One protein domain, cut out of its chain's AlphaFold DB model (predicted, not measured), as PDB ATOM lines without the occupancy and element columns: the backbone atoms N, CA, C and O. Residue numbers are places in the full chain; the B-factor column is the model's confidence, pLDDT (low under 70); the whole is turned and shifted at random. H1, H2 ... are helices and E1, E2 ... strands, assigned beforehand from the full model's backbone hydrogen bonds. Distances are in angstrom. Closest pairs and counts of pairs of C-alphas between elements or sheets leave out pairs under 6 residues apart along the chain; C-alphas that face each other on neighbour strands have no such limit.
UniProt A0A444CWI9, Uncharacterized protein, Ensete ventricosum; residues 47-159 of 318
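This is residues 47 to 159 of the 318 residues of an uncharacterized protein of Ensete ventricosum (UniProt A0A444CWI9). A small two-stranded hairpin, E2 and E3, makes a wall on one side, and the longest helix, H4, packs on E3 with its residues 102 to 111; H5 leads directly into the hairpin, and H3 lies crosswise to H5. At one end of the longest axis are the loop of residues 53 to 65 and E1, which leads into H2, while a tail without named elements, residues 144 to 159, follows E3. The printed part has 113 residues, with five named helices and three named strands in the order H1 E1 H2 H3 H4 H5 E2 E3; the sheet, E2 - E3, is antiparallel, and the class is mixed, helices and strands. It is compact, with a radius of gyration of the C-alphas of 14.0 A, and spans 40 by 33 by 23 A.

Strands E2, residues 131 to 135, and E3, residues 139 to 143, form a hairpin, antiparallel at 150 degrees. N 132 and O 142 are within hydrogen-bond range at 2.8 A, as are N 140 and O 134 at 3.0 A. H4, residues 102 to 117, has 8 pairs of C-alphas within 8 A of E3, the closest being those of Ser 104 and Leu 141, 4.8 A apart. H5, residues 124 to 130, and H4 are near each other, with 5 pairs of C-alphas within 10 A. H3, residues 84 to 93, is close to but not clearly touching H5, about perpendicular at 77 degrees; their closest C-alphas, Phe 89 and Tyr 124, are 7.2 A apart. H1, residues 47 to 52, is close to but not clearly touching H3, at a steep tilt of 49 degrees, with C-alphas 48 and 87 closest at 7.2 A. H2, residues 71 to 75, only just touches H4, with 3 pairs of C-alphas within 8 A, the closest those of Ala 73 and Pro 102 at 4.9 A; H4 touches H2 with residues 102 to 105 alone. E1, residues 66 to 70, pairs with no named strand and meets H2 only through their link. In H1, H2, H3, H4 and H5 every O i to N i+4 pair is within hydrogen-bond range.

H4 is 23.1 A long, from C-alpha 102 at (120.955, 90.509, 147.722) to C-alpha 117. E2 and E3 are 12.9 A each, and E3 ends at C-alpha 143 at (125.607, 84.634, 159.859). H1 begins at C-alpha 47 at (128.250, 112.624, 154.344). H3 measures 14.4 A, E1 13.4 A and H5 10.0 A.

The two farthest C-alphas, Thr 62 and Val 118, are 41.3 A apart. The printed part has no cut, and the link H1 to E1 is long, with 13 residues. The mean pLDDT of the printed part is 77.1; residues 47 to 66 and 149 to 159 are under 70.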
ATOM      1  N   GLU A  47     127.218 113.510 153.801       50.84
ATOM      2  CA  GLU A  47     128.250 112.624 154.344       50.84
ATOM      3  C   GLU A  47     127.991 111.157 153.973       50.84
ATOM      4  O   GLU A  47     128.914 110.407 153.664       50.84
ATOM      5  N   VAL A  48     126.716 110.753 153.948       53.69
ATOM      6  CA  VAL A  48     126.291 109.407 153.539       53.69
ATOM      7  C   VAL A  48     126.405 109.251 152.025       53.69
ATOM      8  O   VAL A  48     126.832 108.202 151.547       53.69
ATOM      9  N   ILE A  49     126.061 110.299 151.273       56.25
ATOM     10  CA  ILE A  49     126.180 110.327 149.810       56.25
ATOM     11  C   ILE A  49     127.648 110.201 149.398       56.25
ATOM     12  O   ILE A  49     127.973 109.325 148.607       56.25
ATOM     13  N   HIS A  50     128.540 111.011 149.971       51.78
ATOM     14  CA  HIS A  50     129.965 110.986 149.630       51.78
ATOM     15  C   HIS A  50     130.583 109.602 149.864       51.78
ATOM     16  O   HIS A  50     131.282 109.074 149.005       51.78
ATOM     17  N   TYR A  51     130.211 108.952 150.967       52.88
ATOM     18  CA  TYR A  51     130.710 107.623 151.286       52.88
ATOM     19  C   TYR A  51     130.217 106.520 150.334       52.88
ATOM     20  O   TYR A  51     130.973 105.627 149.954       52.88
ATOM     21  N   ILE A  52     128.946 106.570 149.924       52.38
ATOM     22  CA  ILE A  52     128.386 105.615 148.954       52.38
ATOM     23  C   ILE A  52     129.101 105.721 147.588       52.38
ATOM     24  O   ILE A  52     129.126 104.739 146.842       52.38
ATOM     25  N   LEU A  53     129.699 106.882 147.295       49.72
ATOM     26  CA  LEU A  53     130.265 107.265 146.003       49.72
ATOM     27  C   LEU A  53     131.804 107.193 145.910       49.72
ATOM     28  O   LEU A  53     132.334 107.434 144.830       49.72
ATOM     29  N   GLU A  54     132.536 106.850 146.977       49.88
ATOM     30  CA  GLU A  54     134.020 106.851 147.001       49.88
ATOM     31  C   GLU A  54     134.685 105.456 146.945       49.88
ATOM     32  O   GLU A  54     135.865 105.291 147.272       49.88
ATOM     33  N   GLY A  55     133.977 104.408 146.516       46.69
ATOM     34  CA  GLY A  55     134.582 103.080 146.364       46.69
ATOM     35  C   GLY A  55     135.694 103.057 145.301       46.69
ATOM     36  O   GLY A  55     135.443 103.183 144.108       46.69
ATOM     37  N   LYS A  56     136.948 102.846 145.714       42.81
ATOM     38  CA  LYS A  56     138.075 102.662 144.782       42.81
ATOM     39  C   LYS A  56     137.926 101.381 143.947       42.81
ATOM     40  O   LYS A  56     137.667 100.309 144.492       42.81
ATOM     41  N   ASP A  57     138.140 101.520 142.638       47.44
ATOM     42  CA  ASP A  57     138.406 100.479 141.635       47.44
ATOM     43  C   ASP A  57     137.524  99.219 141.705       47.44
ATOM     44  O   ASP A  57     137.946  98.114 142.065       47.44
ATOM     45  N   HIS A  58     136.271  99.369 141.271       46.72
ATOM     46  CA  HIS A  58     135.410  98.239 140.927       46.72
ATOM     47  C   HIS A  58     134.839  98.397 139.512       46.72
ATOM     48  O   HIS A  58     134.549  99.520 139.104       46.72
ATOM     49  N   PRO A  59     134.588  97.300 138.768       45.47
ATOM     50  CA  PRO A  59     134.049  97.349 137.400       45.47
ATOM     51  C   PRO A  59     132.627  97.940 137.293       45.47
ATOM     52  O   PRO A  59     132.104  98.078 136.195       45.47
ATOM     53  N   TYR A  60     132.016  98.302 138.425       43.69
ATOM     54  CA  TYR A  60     130.712  98.965 138.537       43.69
ATOM     55  C   TYR A  60     130.817 100.415 139.048       43.69
ATOM     56  O   TYR A  60     129.797 101.043 139.317       43.69
ATOM     57  N   HIS A  61     132.039 100.928 139.225       45.78
ATOM     58  CA  HIS A  61     132.335 102.204 139.882       45.78
ATOM     59  C   HIS A  61     132.709 103.334 138.905       45.78
ATOM     60  O   HIS A  61     133.128 104.411 139.320       45.78
ATOM     61  N   THR A  62     132.541 103.108 137.599       46.03
ATOM     62  CA  THR A  62     132.817 104.078 136.523       46.03
ATOM     63  C   THR A  62     131.782 105.198 136.400       46.03
ATOM     64  O   THR A  62     131.928 106.073 135.549       46.03
ATOM     65  N   LEU A  63     130.741 105.207 137.233       48.84
ATOM     66  CA  LEU A  63     129.740 106.269 137.246       48.84
ATOM     67  C   LEU A  63     130.189 107.372 138.203       48.84
ATOM     68  O   LEU A  63     130.146 107.208 139.421       48.84
ATOM     69  N   CYS A  64     130.633 108.492 137.635       50.28
ATOM     70  CA  CYS A  64     130.995 109.689 138.382       50.28
ATOM     71  C   CYS A  64     129.773 110.181 139.175       50.28
ATOM     72  O   CYS A  64     128.846 110.746 138.606       50.28
ATOM     73  N   GLY A  65     129.753 109.920 140.483       62.94
ATOM     74  CA  GLY A  65     128.720 110.428 141.384       62.94
ATOM     75  C   GLY A  65     127.445 109.589 141.509       62.94
ATOM     76  O   GLY A  65     126.495 110.066 142.124       62.94
ATOM     77  N   GLY A  66     127.409 108.348 141.004       68.62
ATOM     78  CA  GLY A  66     126.263 107.439 141.160       68.62
ATOM     79  C   GLY A  66     126.602 106.094 141.812       68.62
ATOM     80  O   GLY A  66     127.757 105.681 141.869       68.62
ATOM     81  N   PHE A  67     125.581 105.373 142.283       71.56
ATOM     82  CA  PHE A  67     125.708 103.993 142.764       71.56
ATOM     83  C   PHE A  67     124.651 103.081 142.136       71.56
ATOM     84  O   PHE A  67     123.517 103.482 141.886       71.56
ATOM     85  N   CYS A  68     125.013 101.822 141.887       73.88
ATOM     86  CA  CYS A  68     124.086 100.823 141.355       73.88
ATOM     87  C   CYS A  68     123.392 100.079 142.502       73.88
ATOM     88  O   CYS A  68     124.064  99.534 143.380       73.88
ATOM     89  N   LEU A  69     122.065  99.986 142.478       79.62
ATOM     90  CA  LEU A  69     121.311  99.078 143.342       79.62
ATOM     91  C   LEU A  69     120.668  97.983 142.498       79.62
ATOM     92  O   LEU A  69     120.126  98.238 141.426       79.62
ATOM     93  N   SER A  70     120.703  96.745 142.993       79.25
ATOM     94  CA  SER A  70     119.893  95.691 142.383       79.25
ATOM     95  C   SER A  70     118.422  95.873 142.762       79.25
ATOM     96  O   SER A  70     118.100  96.245 143.895       79.25
ATOM     97  N   ILE A  71     117.521  95.580 141.825       78.06
ATOM     98  CA  ILE A  71     116.078  95.490 142.099       78.06
ATOM     99  C   ILE A  71     115.851  94.427 143.175       78.06
ATOM    100  O   ILE A  71     115.106  94.662 144.120       78.06
ATOM    101  N   ASP A  72     116.597  93.323 143.111       78.75
ATOM    102  CA  ASP A  72     116.574  92.275 144.128       78.75
ATOM    103  C   ASP A  72     116.920  92.793 145.531       78.75
ATOM    104  O   ASP A  72     116.378  92.288 146.510       78.75
ATOM    105  N   ALA A  73     117.800  93.796 145.672       77.19
ATOM    106  CA  ALA A  73     118.082  94.413 146.968       77.19
ATOM    107  C   ALA A  73     116.877  95.213 147.483       77.19
ATOM    108  O   ALA A  73     116.528  95.088 148.661       77.19
ATOM    109  N   LEU A  74     116.209  95.984 146.616       80.62
ATOM    110  CA  LEU A  74     114.970  96.682 146.974       80.62
ATOM    111  C   LEU A  74     113.856  95.697 147.350       80.62
ATOM    112  O   LEU A  74     113.218  95.859 148.389       80.62
ATOM    113  N   GLU A  75     113.659  94.645 146.557       80.00
ATOM    114  CA  GLU A  75     112.665  93.596 146.820       80.00
ATOM    115  C   GLU A  75     113.003  92.780 148.073       80.00
ATOM    116  O   GLU A  75     112.120  92.414 148.851       80.00
ATOM    117  N   ALA A  76     114.291  92.559 148.343       74.31
ATOM    118  CA  ALA A  76     114.781  92.004 149.604       74.31
ATOM    119  C   ALA A  76     114.568  92.948 150.800       74.31
ATOM    120  O   ALA A  76     114.807  92.557 151.948       74.31
ATOM    121  N   GLY A  77     114.073  94.164 150.560       75.50
ATOM    122  CA  GLY A  77     113.647  95.096 151.586       75.50
ATOM    123  C   GLY A  77     114.678  96.148 151.957       75.50
ATOM    124  O   GLY A  77     114.619  96.648 153.082       75.50
ATOM    125  N   LEU A  78     115.612  96.472 151.061       81.62
ATOM    126  CA  LEU A  78     116.408  97.688 151.161       81.62
ATOM    127  C   LEU A  78     115.471  98.898 151.030       81.62
ATOM    128  O   LEU A  78     114.983  99.203 149.946       81.62
ATOM    129  N   HIS A  79     115.212  99.574 152.147       82.31
ATOM    130  CA  HIS A  79     114.467 100.831 152.177       82.31
ATOM    131  C   HIS A  79     115.439 101.984 152.443       82.31
ATOM    132  O   HIS A  79     116.319 101.868 153.297       82.31
ATOM    133  N   LEU A  80     115.273 103.084 151.707       82.44
ATOM    134  CA  LEU A  80     116.011 104.330 151.909       82.44
ATOM    135  C   LEU A  80     115.100 105.371 152.591       82.44
ATOM    136  O   LEU A  80     113.905 105.386 152.291       82.44
ATOM    137  N   PRO A  81     115.632 106.234 153.481       82.31
ATOM    138  CA  PRO A  81     117.031 106.305 153.911       82.31
ATOM    139  C   PRO A  81     117.422 105.116 154.804       82.31
ATOM    140  O   PRO A  81     116.641 104.650 155.633       82.31
ATOM    141  N   LEU A  82     118.639 104.602 154.613       83.88
ATOM    142  CA  LEU A  82     119.157 103.508 155.431       83.88
ATOM    143  C   LEU A  82     119.328 103.972 156.885       83.88
ATOM    144  O   LEU A  82     119.790 105.093 157.108       83.88
ATOM    145  N   PRO A  83     119.040 103.117 157.887       84.50
ATOM    146  CA  PRO A  83     119.365 103.431 159.273       84.50
ATOM    147  C   PRO A  83     120.853 103.782 159.397       84.50
ATOM    148  O   PRO A  83     121.694 103.019 158.924       84.50
ATOM    149  N   LEU A  84     121.199 104.900 160.048       85.38
ATOM    150  CA  LEU A  84     122.588 105.389 160.139       85.38
ATOM    151  C   LEU A  84     123.574 104.327 160.632       85.38
ATOM    152  O   LEU A  84     124.720 104.285 160.206       85.38
ATOM    153  N   VAL A  85     123.115 103.420 161.490       83.25
ATOM    154  CA  VAL A  85     123.923 102.305 161.983       83.25
ATOM    155  C   VAL A  85     124.312 101.314 160.882       83.25
ATOM    156  O   VAL A  85     125.437 100.827 160.872       83.25
ATOM    157  N   VAL A  86     123.431 101.059 159.910       86.31
ATOM    158  CA  VAL A  86     123.746 100.275 158.706       86.31
ATOM    159  C   VAL A  86     124.792 100.990 157.867       86.31
ATOM    160  O   VAL A  86     125.736 100.361 157.398       86.31
ATOM    161  N   VAL A  87     124.644 102.301 157.697       87.94
ATOM    162  CA  VAL A  87     125.623 103.101 156.962       87.94
ATOM    163  C   VAL A  87     126.978 103.042 157.668       87.94
ATOM    164  O   VAL A  87     127.965 102.706 157.033       87.94
ATOM    165  N   ALA A  88     127.027 103.235 158.989       86.75
ATOM    166  CA  ALA A  88     128.249 103.130 159.787       86.75
ATOM    167  C   ALA A  88     128.918 101.749 159.680       86.75
ATOM    168  O   ALA A  88     130.142 101.644 159.695       86.75
ATOM    169  N   PHE A  89     128.130 100.682 159.539       87.12
ATOM    170  CA  PHE A  89     128.631  99.331 159.301       87.12
ATOM    171  C   PHE A  89     129.305  99.171 157.945       87.12
ATOM    172  O   PHE A  89     130.406  98.628 157.855       87.12
ATOM    173  N   LEU A  90     128.640  99.641 156.897       88.69
ATOM    174  CA  LEU A  90     129.189  99.645 155.547       88.69
ATOM    175  C   LEU A  90     130.442 100.515 155.479       88.69
ATOM    176  O   LEU A  90     131.430 100.087 154.887       88.69
ATOM    177  N   ILE A  91     130.420 101.644 156.200       87.56
ATOM    178  CA  ILE A  91     131.572 102.516 156.387       87.56
ATOM    179  C   ILE A  91     132.743 101.760 156.978       87.56
ATOM    180  O   ILE A  91     133.832 101.700 156.422       87.56
ATOM    181  N   PHE A  92     132.496 101.111 158.104       85.31
ATOM    182  CA  PHE A  92     133.530 100.392 158.819       85.31
ATOM    183  C   PHE A  92     134.231  99.329 157.953       85.31
ATOM    184  O   PHE A  92     135.442  99.142 158.065       85.31
ATOM    185  N   TRP A  93     133.485  98.608 157.110       83.69
ATOM    186  CA  TRP A  93     134.066  97.580 156.241       83.69
ATOM    187  C   TRP A  93     134.559  98.096 154.892       83.69
ATOM    188  O   TRP A  93     135.066  97.285 154.116       83.69
ATOM    189  N   GLN A  94     134.435  99.392 154.603       89.50
ATOM    190  CA  GLN A  94     134.784  99.938 153.292       89.50
ATOM    191  C   GLN A  94     133.990  99.278 152.157       89.50
ATOM    192  O   GLN A  94     134.538  98.925 151.116       89.50
ATOM    193  N   ILE A  95     132.687  99.079 152.391       87.94
ATOM    194  CA  ILE A  95     131.770  98.397 151.474       87.94
ATOM    195  C   ILE A  95     130.779  99.392 150.882       87.94
ATOM    196  O   ILE A  95     129.994 100.004 151.606       87.94
ATOM    197  N   SER A  96     130.726  99.466 149.555       86.50
ATOM    198  CA  SER A  96     129.635 100.147 148.854       86.50
ATOM    199  C   SER A  96     128.338  99.330 148.939       86.50
ATOM    200  O   SER A  96     128.359  98.099 148.864       86.50
ATOM    201  N   LEU A  97     127.186 100.012 149.016       84.38
ATOM    202  CA  LEU A  97     125.842  99.399 148.962       84.38
ATOM    203  C   LEU A  97     125.708  98.384 147.819       84.38
ATOM    204  O   LEU A  97     125.118  97.317 147.985       84.38
ATOM    205  N   SER A  98     126.288  98.737 146.671       83.06
ATOM    206  CA  SER A  98     126.259  97.969 145.426       83.06
ATOM    207  C   SER A  98     127.010  96.635 145.505       83.06
ATOM    208  O   SER A  98     126.718  95.707 144.754       83.06
ATOM    209  N   GLN A  99     127.971  96.517 146.424       87.81
ATOM    210  CA  GLN A  99     128.816  95.332 146.555       87.81
ATOM    211  C   GLN A  99     128.187  94.254 147.447       87.81
ATOM    212  O   GLN A  99     128.639  93.103 147.430       87.81
ATOM    213  N   LEU A 100     127.159  94.602 148.231       89.00
ATOM    214  CA  LEU A 100     126.446  93.651 149.075       89.00
ATOM    215  C   LEU A 100     125.559  92.746 148.210       89.00
ATOM    216  O   LEU A 100     124.669  93.218 147.501       89.00
ATOM    217  N   ALA A 101     125.743  91.432 148.328       88.69
ATOM    218  CA  ALA A 101     124.855  90.479 147.666       88.69
ATOM    219  C   ALA A 101     123.393  90.648 148.152       88.69
ATOM    220  O   ALA A 101     123.180  90.925 149.336       88.69
ATOM    221  N   PRO A 102     122.365  90.390 147.316       85.06
ATOM    222  CA  PRO A 102     120.955  90.509 147.722       85.06
ATOM    223  C   PRO A 102     120.600  89.733 149.003       85.06
ATOM    224  O   PRO A 102     119.839  90.201 149.849       85.06
ATOM    225  N   ASN A 103     121.218  88.567 149.213       87.38
ATOM    226  CA  ASN A 103     121.026  87.780 150.434       87.38
ATOM    227  C   ASN A 103     121.608  88.452 151.688       87.38
ATOM    228  O   ASN A 103     121.033  88.330 152.769       87.38
ATOM    229  N   SER A 104     122.697  89.209 151.552       90.25
ATOM    230  CA  SER A 104     123.272  89.996 152.646       90.25
ATOM    231  C   SER A 104     122.290  91.059 153.145       90.25
ATOM    232  O   SER A 104     122.172  91.258 154.354       90.25
ATOM    233  N   TRP A 105     121.525  91.685 152.239       89.44
ATOM    234  CA  TRP A 105     120.479  92.647 152.604       89.44
ATOM    235  C   TRP A 105     119.367  92.013 153.431       89.44
ATOM    236  O   TRP A 105     118.943  92.588 154.434       89.44
ATOM    237  N   ARG A 106     118.942  90.795 153.073       88.50
ATOM    238  CA  ARG A 106     117.942  90.047 153.852       88.50
ATOM    239  C   ARG A 106     118.426  89.788 155.271       88.50
ATOM    240  O   ARG A 106     117.698  90.041 156.227       88.50
ATOM    241  N   PHE A 107     119.666  89.332 155.422       89.94
ATOM    242  CA  PHE A 107     120.249  89.090 156.740       89.94
ATOM    243  C   PHE A 107     120.352  90.358 157.576       89.94
ATOM    244  O   PHE A 107     120.005  90.342 158.756       89.94
ATOM    245  N   LEU A 108     120.763  91.459 156.954       90.62
ATOM    246  CA  LEU A 108     120.836  92.754 157.607       90.62
ATOM    247  C   LEU A 108     119.457  93.226 158.080       90.62
ATOM    248  O   LEU A 108     119.300  93.569 159.248       90.62
ATOM    249  N   LYS A 109     118.435  93.167 157.218       87.56
ATOM    250  CA  LYS A 109     117.056  93.539 157.569       87.56
ATOM    251  C   LYS A 109     116.519  92.703 158.729       87.56
ATOM    252  O   LYS A 109     115.921  93.247 159.656       87.56
ATOM    253  N   ILE A 110     116.753  91.391 158.701       90.88
ATOM    254  CA  ILE A 110     116.296  90.495 159.767       90.88
ATOM    255  C   ILE A 110     117.034  90.779 161.077       90.88
ATOM    256  O   ILE A 110     116.403  90.798 162.130       90.88
ATOM    257  N   PHE A 111     118.337  91.059 161.025       91.12
ATOM    258  CA  PHE A 111     119.107  91.453 162.202       91.12
ATOM    259  C   PHE A 111     118.596  92.753 162.828       91.12
ATOM    260  O   PHE A 111     118.383  92.795 164.036       91.12
ATOM    261  N   LEU A 112     118.335  93.782 162.017       91.00
ATOM    262  CA  LEU A 112     117.782  95.051 162.499       91.00
ATOM    263  C   LEU A 112     116.425  94.844 163.176       91.00
ATOM    264  O   LEU A 112     116.223  95.310 164.294       91.00
ATOM    265  N   LYS A 113     115.527  94.088 162.533       91.06
ATOM    266  CA  LYS A 113     114.209  93.753 163.091       91.06
ATOM    267  C   LYS A 113     114.327  92.954 164.391       91.06
ATOM    268  O   LYS A 113     113.542  93.162 165.310       91.06
ATOM    269  N   ALA A 114     115.297  92.044 164.480       91.06
ATOM    270  CA  ALA A 114     115.541  91.282 165.696       91.06
ATOM    271  C   ALA A 114     116.013  92.187 166.840       91.06
ATOM    272  O   ALA A 114     115.441  92.116 167.923       91.06
ATOM    273  N   CYS A 115     116.995  93.064 166.598       91.31
ATOM    274  CA  CYS A 115     117.480  94.020 167.597       91.31
ATOM    275  C   CYS A 115     116.384  94.976 168.077       91.31
ATOM    276  O   CYS A 115     116.283  95.208 169.279       91.31
ATOM    277  N   ASP A 116     115.542  95.465 167.164       90.12
ATOM    278  CA  ASP A 116     114.382  96.299 167.492       90.12
ATOM    279  C   ASP A 116     113.386  95.552 168.397       90.12
ATOM    280  O   ASP A 116     113.011  96.040 169.463       90.12
ATOM    281  N   GLY A 117     113.057  94.303 168.051       92.81
ATOM    282  CA  GLY A 117     112.136  93.467 168.827       92.81
ATOM    283  C   GLY A 117     112.601  93.168 170.257       92.81
ATOM    284  O   GLY A 117     111.766  93.024 171.149       92.81
ATOM    285  N   VAL A 118     113.914  93.106 170.498       93.62
ATOM    286  CA  VAL A 118     114.486  92.922 171.846       93.62
ATOM    287  C   VAL A 118     114.969  94.226 172.490       93.62
ATOM    288  O   VAL A 118     115.546  94.184 173.574       93.62
ATOM    289  N   ARG A 119     114.743  95.383 171.847       92.56
ATOM    290  CA  ARG A 119     115.227  96.708 172.282       92.56
ATOM    291  C   ARG A 119     116.733  96.742 172.573       92.56
ATOM    292  O   ARG A 119     117.189  97.458 173.462       92.56
ATOM    293  N   VAL A 120     117.514  95.957 171.834       93.19
ATOM    294  CA  VAL A 120     118.972  95.941 171.965       93.19
ATOM    295  C   VAL A 120     119.553  97.038 171.090       93.19
ATOM    296  O   VAL A 120     119.327  97.067 169.880       93.19
ATOM    297  N   THR A 121     120.359  97.908 171.696       92.81
ATOM    298  CA  THR A 121     121.113  98.923 170.964       92.81
ATOM    299  C   THR A 121     122.003  98.251 169.929       92.81
ATOM    300  O   THR A 121     122.893  97.458 170.256       92.81
ATOM    301  N   LEU A 122     121.766  98.580 168.660       91.75
ATOM    302  CA  LEU A 122     122.603  98.135 167.559       91.75
ATOM    303  C   LEU A 122     124.027  98.642 167.801       91.75
ATOM    304  O   LEU A 122     124.275  99.844 167.822       91.75
ATOM    305  N   SER A 123     124.960  97.716 168.013       89.31
ATOM    306  CA  SER A 123     126.359  98.041 168.277       89.31
ATOM    307  C   SER A 123     127.278  97.321 167.313       89.31
ATOM    308  O   SER A 123     126.989  96.214 166.841       89.31
ATOM    309  N   TYR A 124     128.435  97.933 167.073       86.94
ATOM    310  CA  TYR A 124     129.427  97.363 166.180       86.94
ATOM    311  C   TYR A 124     129.872  95.953 166.606       86.94
ATOM    312  O   TYR A 124     129.926  95.016 165.803       86.94
ATOM    313  N   LYS A 125     130.119  95.787 167.912       90.25
ATOM    314  CA  LYS A 125     130.525  94.515 168.523       90.25
ATOM    315  C   LYS A 125     129.463  93.432 168.343       90.25
ATOM    316  O   LYS A 125     129.814  92.294 168.026       90.25
ATOM    317  N   LEU A 126     128.186  93.782 168.508       91.69
ATOM    318  CA  LEU A 126     127.082  92.843 168.328       91.69
ATOM    319  C   LEU A 126     127.039  92.340 166.887       91.69
ATOM    320  O   LEU A 126     127.095  91.138 166.659       91.69
ATOM    321  N   PHE A 127     127.047  93.243 165.909       90.12
ATOM    322  CA  PHE A 127     126.998  92.843 164.505       90.12
ATOM    323  C   PHE A 127     128.176  91.950 164.106       90.12
ATOM    324  O   PHE A 127     127.976  90.919 163.469       90.12
ATOM    325  N   ARG A 128     129.408  92.292 164.511       88.81
ATOM    326  CA  ARG A 128     130.603  91.471 164.231       88.81
ATOM    327  C   ARG A 128     130.543  90.090 164.900       88.81
ATOM    328  O   ARG A 128     131.162  89.136 164.421       88.81
ATOM    329  N   SER A 129     129.809  89.987 166.004       92.00
ATOM    330  CA  SER A 129     129.534  88.719 166.685       92.00
ATOM    331  C   SER A 129     128.447  87.911 165.971       92.00
ATOM    332  O   SER A 129     128.490  86.685 166.005       92.00
ATOM    333  N   CYS A 130     127.524  88.572 165.270       92.75
ATOM    334  CA  CYS A 130     126.452  87.926 164.513       92.75
ATOM    335  C   CYS A 130     126.863  87.511 163.101       92.75
ATOM    336  O   CYS A 130     126.387  86.493 162.607       92.75
ATOM    337  N   PHE A 131     127.747  88.266 162.449       92.69
ATOM    338  CA  PHE A 131     128.083  88.083 161.039       92.69
ATOM    339  C   PHE A 131     129.585  87.935 160.801       92.69
ATOM    340  O   PHE A 131     130.439  88.394 161.564       92.69
ATOM    341  N   ARG A 132     129.919  87.259 159.707       92.50
ATOM    342  CA  ARG A 132     131.234  87.262 159.073       92.50
ATOM    343  C   ARG A 132     131.066  87.824 157.677       92.50
ATOM    344  O   ARG A 132     130.160  87.423 156.954       92.50
ATOM    345  N   LEU A 133     131.955  88.733 157.313       92.31
ATOM    346  CA  LEU A 133     132.065  89.185 155.942       92.31
ATOM    347  C   LEU A 133     132.887  88.157 155.164       92.31
ATOM    348  O   LEU A 133     133.981  87.789 155.594       92.31
ATOM    349  N   SER A 134     132.353  87.679 154.047       90.12
ATOM    350  CA  SER A 134     133.072  86.831 153.103       90.12
ATOM    351  C   SER A 134     133.194  87.558 151.774       90.12
ATOM    352  O   SER A 134     132.203  88.029 151.215       90.12
ATOM    353  N   VAL A 135     134.430  87.648 151.288       88.50
ATOM    354  CA  VAL A 135     134.746  88.185 149.969       88.50
ATOM    355  C   VAL A 135     134.767  87.005 149.003       88.50
ATOM    356  O   VAL A 135     135.686  86.191 149.030       88.50
ATOM    357  N   ALA A 136     133.716  86.868 148.200       81.56
ATOM    358  CA  ALA A 136     133.694  85.946 147.068       81.56
ATOM    359  C   ALA A 136     133.681  86.776 145.774       81.56
ATOM    360  O   ALA A 136     134.483  87.687 145.616       81.56
ATOM    361  N   ARG A 137     132.738  86.515 144.862       76.62
ATOM    362  CA  ARG A 137     132.471  87.415 143.722       76.62
ATOM    363  C   ARG A 137     131.778  88.719 144.137       76.62
ATOM    364  O   ARG A 137     131.788  89.678 143.382       76.62
ATOM    365  N   GLN A 138     131.140  88.710 145.305       81.12
ATOM    366  CA  GLN A 138     130.452  89.826 145.949       81.12
ATOM    367  C   GLN A 138     130.621  89.697 147.458       81.12
ATOM    368  O   GLN A 138     131.008  88.629 147.954       81.12
ATOM    369  N   LEU A 139     130.309  90.766 148.184       89.25
ATOM    370  CA  LEU A 139     130.395  90.782 149.634       89.25
ATOM    371  C   LEU A 139     129.163  90.105 150.234       89.25
ATOM    372  O   LEU A 139     128.032  90.607 150.184       89.25
ATOM    373  N   LEU A 140     129.398  88.916 150.788       90.81
ATOM    374  CA  LEU A 140     128.380  88.113 151.448       90.81
ATOM    375  C   LEU A 140     128.489  88.282 152.964       90.81
ATOM    376  O   LEU A 140     129.518  87.967 153.564       90.81
ATOM    377  N   LEU A 141     127.405  88.734 153.594       91.31
ATOM    378  CA  LEU A 141     127.233  88.629 155.037       91.31
ATOM    379  C   LEU A 141     126.801  87.202 155.353       91.31
ATOM    380  O   LEU A 141     125.717  86.769 154.973       91.31
ATOM    381  N   ILE A 142     127.660  86.464 156.040       92.19
ATOM    382  CA  ILE A 142     127.379  85.099 156.475       92.19
ATOM    383  C   ILE A 142     127.076  85.147 157.974       92.19
ATOM    384  O   ILE A 142     127.945  85.566 158.744       92.19
ATOM    385  N   PRO A 143     125.879  84.739 158.431       91.69
ATOM    386  CA  PRO A 143     125.607  84.634 159.859       91.69
ATOM    387  C   PRO A 143     126.586  83.647 160.508       91.69
ATOM    388  O   PRO A 143     126.879  82.578 159.968       91.69
ATOM    389  N   ARG A 144     127.129  84.004 161.673       92.12
ATOM    390  CA  ARG A 144     127.979  83.108 162.460       92.12
ATOM    391  C   ARG A 144     127.159  81.928 162.969       92.12
ATOM    392  O   ARG A 144     125.962  82.042 163.229       92.12
ATOM    393  N   ILE A 145     127.831  80.789 163.132       77.75
ATOM    394  CA  ILE A 145     127.253  79.579 163.725       77.75
ATOM    395  C   ILE A 145     126.597  79.962 165.062       77.75
ATOM    396  O   ILE A 145     127.232  80.601 165.895       77.75
ATOM    397  N   GLY A 146     125.314  79.624 165.220       80.69
ATOM    398  CA  GLY A 146     124.468  80.058 166.341       80.69
ATOM    399  C   GLY A 146     123.348  81.018 165.927       80.69
ATOM    400  O   GLY A 146     122.268  80.984 166.507       80.69
ATOM    401  N   PHE A 147     123.534  81.776 164.842       74.44
ATOM    402  CA  PHE A 147     122.505  82.648 164.272       74.44
ATOM    403  C   PHE A 147     121.697  81.904 163.207       74.44
ATOM    404  O   PHE A 147     121.887  82.073 162.003       74.44
ATOM    405  N   LYS A 148     120.783  81.036 163.657       77.50
ATOM    406  CA  LYS A 148     119.812  80.383 162.768       77.50
ATOM    407  C   LYS A 148     118.608  81.289 162.566       77.50
ATOM    408  O   LYS A 148     117.710  81.349 163.404       77.50
ATOM    409  N   ILE A 149     118.569  81.961 161.425       67.75
ATOM    410  CA  ILE A 149     117.392  82.714 161.012       67.75
ATOM    411  C   ILE A 149     116.397  81.726 160.396       67.75
ATOM    412  O   ILE A 149     116.579  81.274 159.270       67.75
ATOM    413  N   LYS A 150     115.368  81.354 161.165       65.50
ATOM    414  CA  LYS A 150     114.390  80.313 160.795       65.50
ATOM    415  C   LYS A 150     113.504  80.668 159.591       65.50
ATOM    416  O   LYS A 150     112.824  79.789 159.083       65.50
ATOM    417  N   GLU A 151     113.528  81.918 159.131       61.69
ATOM    418  CA  GLU A 151     112.624  82.431 158.089       61.69
ATOM    419  C   GLU A 151     113.302  82.747 156.746       61.69
ATOM    420  O   GLU A 151     112.673  83.327 155.866       61.69
ATOM    421  N   VAL A 152     114.574  82.382 156.537       55.38
ATOM    422  CA  VAL A 152     115.225  82.649 155.242       55.38
ATOM    423  C   VAL A 152     115.103  81.422 154.350       55.38
ATOM    424  O   VAL A 152     115.817  80.438 154.538       55.38
ATOM    425  N   SER A 153     114.208  81.481 153.361       50.22
ATOM    426  CA  SER A 153     114.198  80.507 152.271       50.22
ATOM    427  C   SER A 153     115.551  80.546 151.552       50.22
ATOM    428  O   SER A 153     116.062  81.610 151.190       50.22
ATOM    429  N   SER A 154     116.180  79.385 151.382       50.97
ATOM    430  CA  SER A 154     117.434  79.264 150.644       50.97
ATOM    431  C   SER A 154     117.170  79.577 149.171       50.97
ATOM    432  O   SER A 154     116.693  78.710 148.444       50.97
ATOM    433  N   CYS A 155     117.437  80.795 148.699       52.72
ATOM    434  CA  CYS A 155     117.353  81.053 147.264       52.72
ATOM    435  C   CYS A 155     118.482  81.954 146.770       52.72
ATOM    436  O   CYS A 155     118.693  83.060 147.264       52.72
ATOM    437  N   SER A 156     119.223  81.448 145.785       46.62
ATOM    438  CA  SER A 156     120.251  82.191 145.053       46.62
ATOM    439  C   SER A 156     120.267  81.892 143.547       46.62
ATOM    440  O   SER A 156     121.204  82.304 142.864       46.62
ATOM    441  N   LYS A 157     119.247  81.228 142.985       53.75
ATOM    442  CA  LYS A 157     119.133  81.079 141.523       53.75
ATOM    443  C   LYS A 157     118.310  82.244 140.956       53.75
ATOM    444  O   LYS A 157     117.125  82.318 141.239       53.75
ATOM    445  N   GLY A 158     118.944  83.135 140.180       56.19
ATOM    446  CA  GLY A 158     118.246  84.116 139.324       56.19
ATOM    447  C   GLY A 158     118.533  85.610 139.542       56.19
ATOM    448  O   GLY A 158     118.180  86.401 138.685       56.19
ATOM    449  N   TRP A 159     119.228  86.019 140.606       54.94
ATOM    450  CA  TRP A 159     119.354  87.439 141.009       54.94
ATOM    451  C   TRP A 159     120.264  88.335 140.126       54.94
ATOM    452  O   TRP A 159     120.577  89.466 140.478       54.94
TER     453      TRP A 159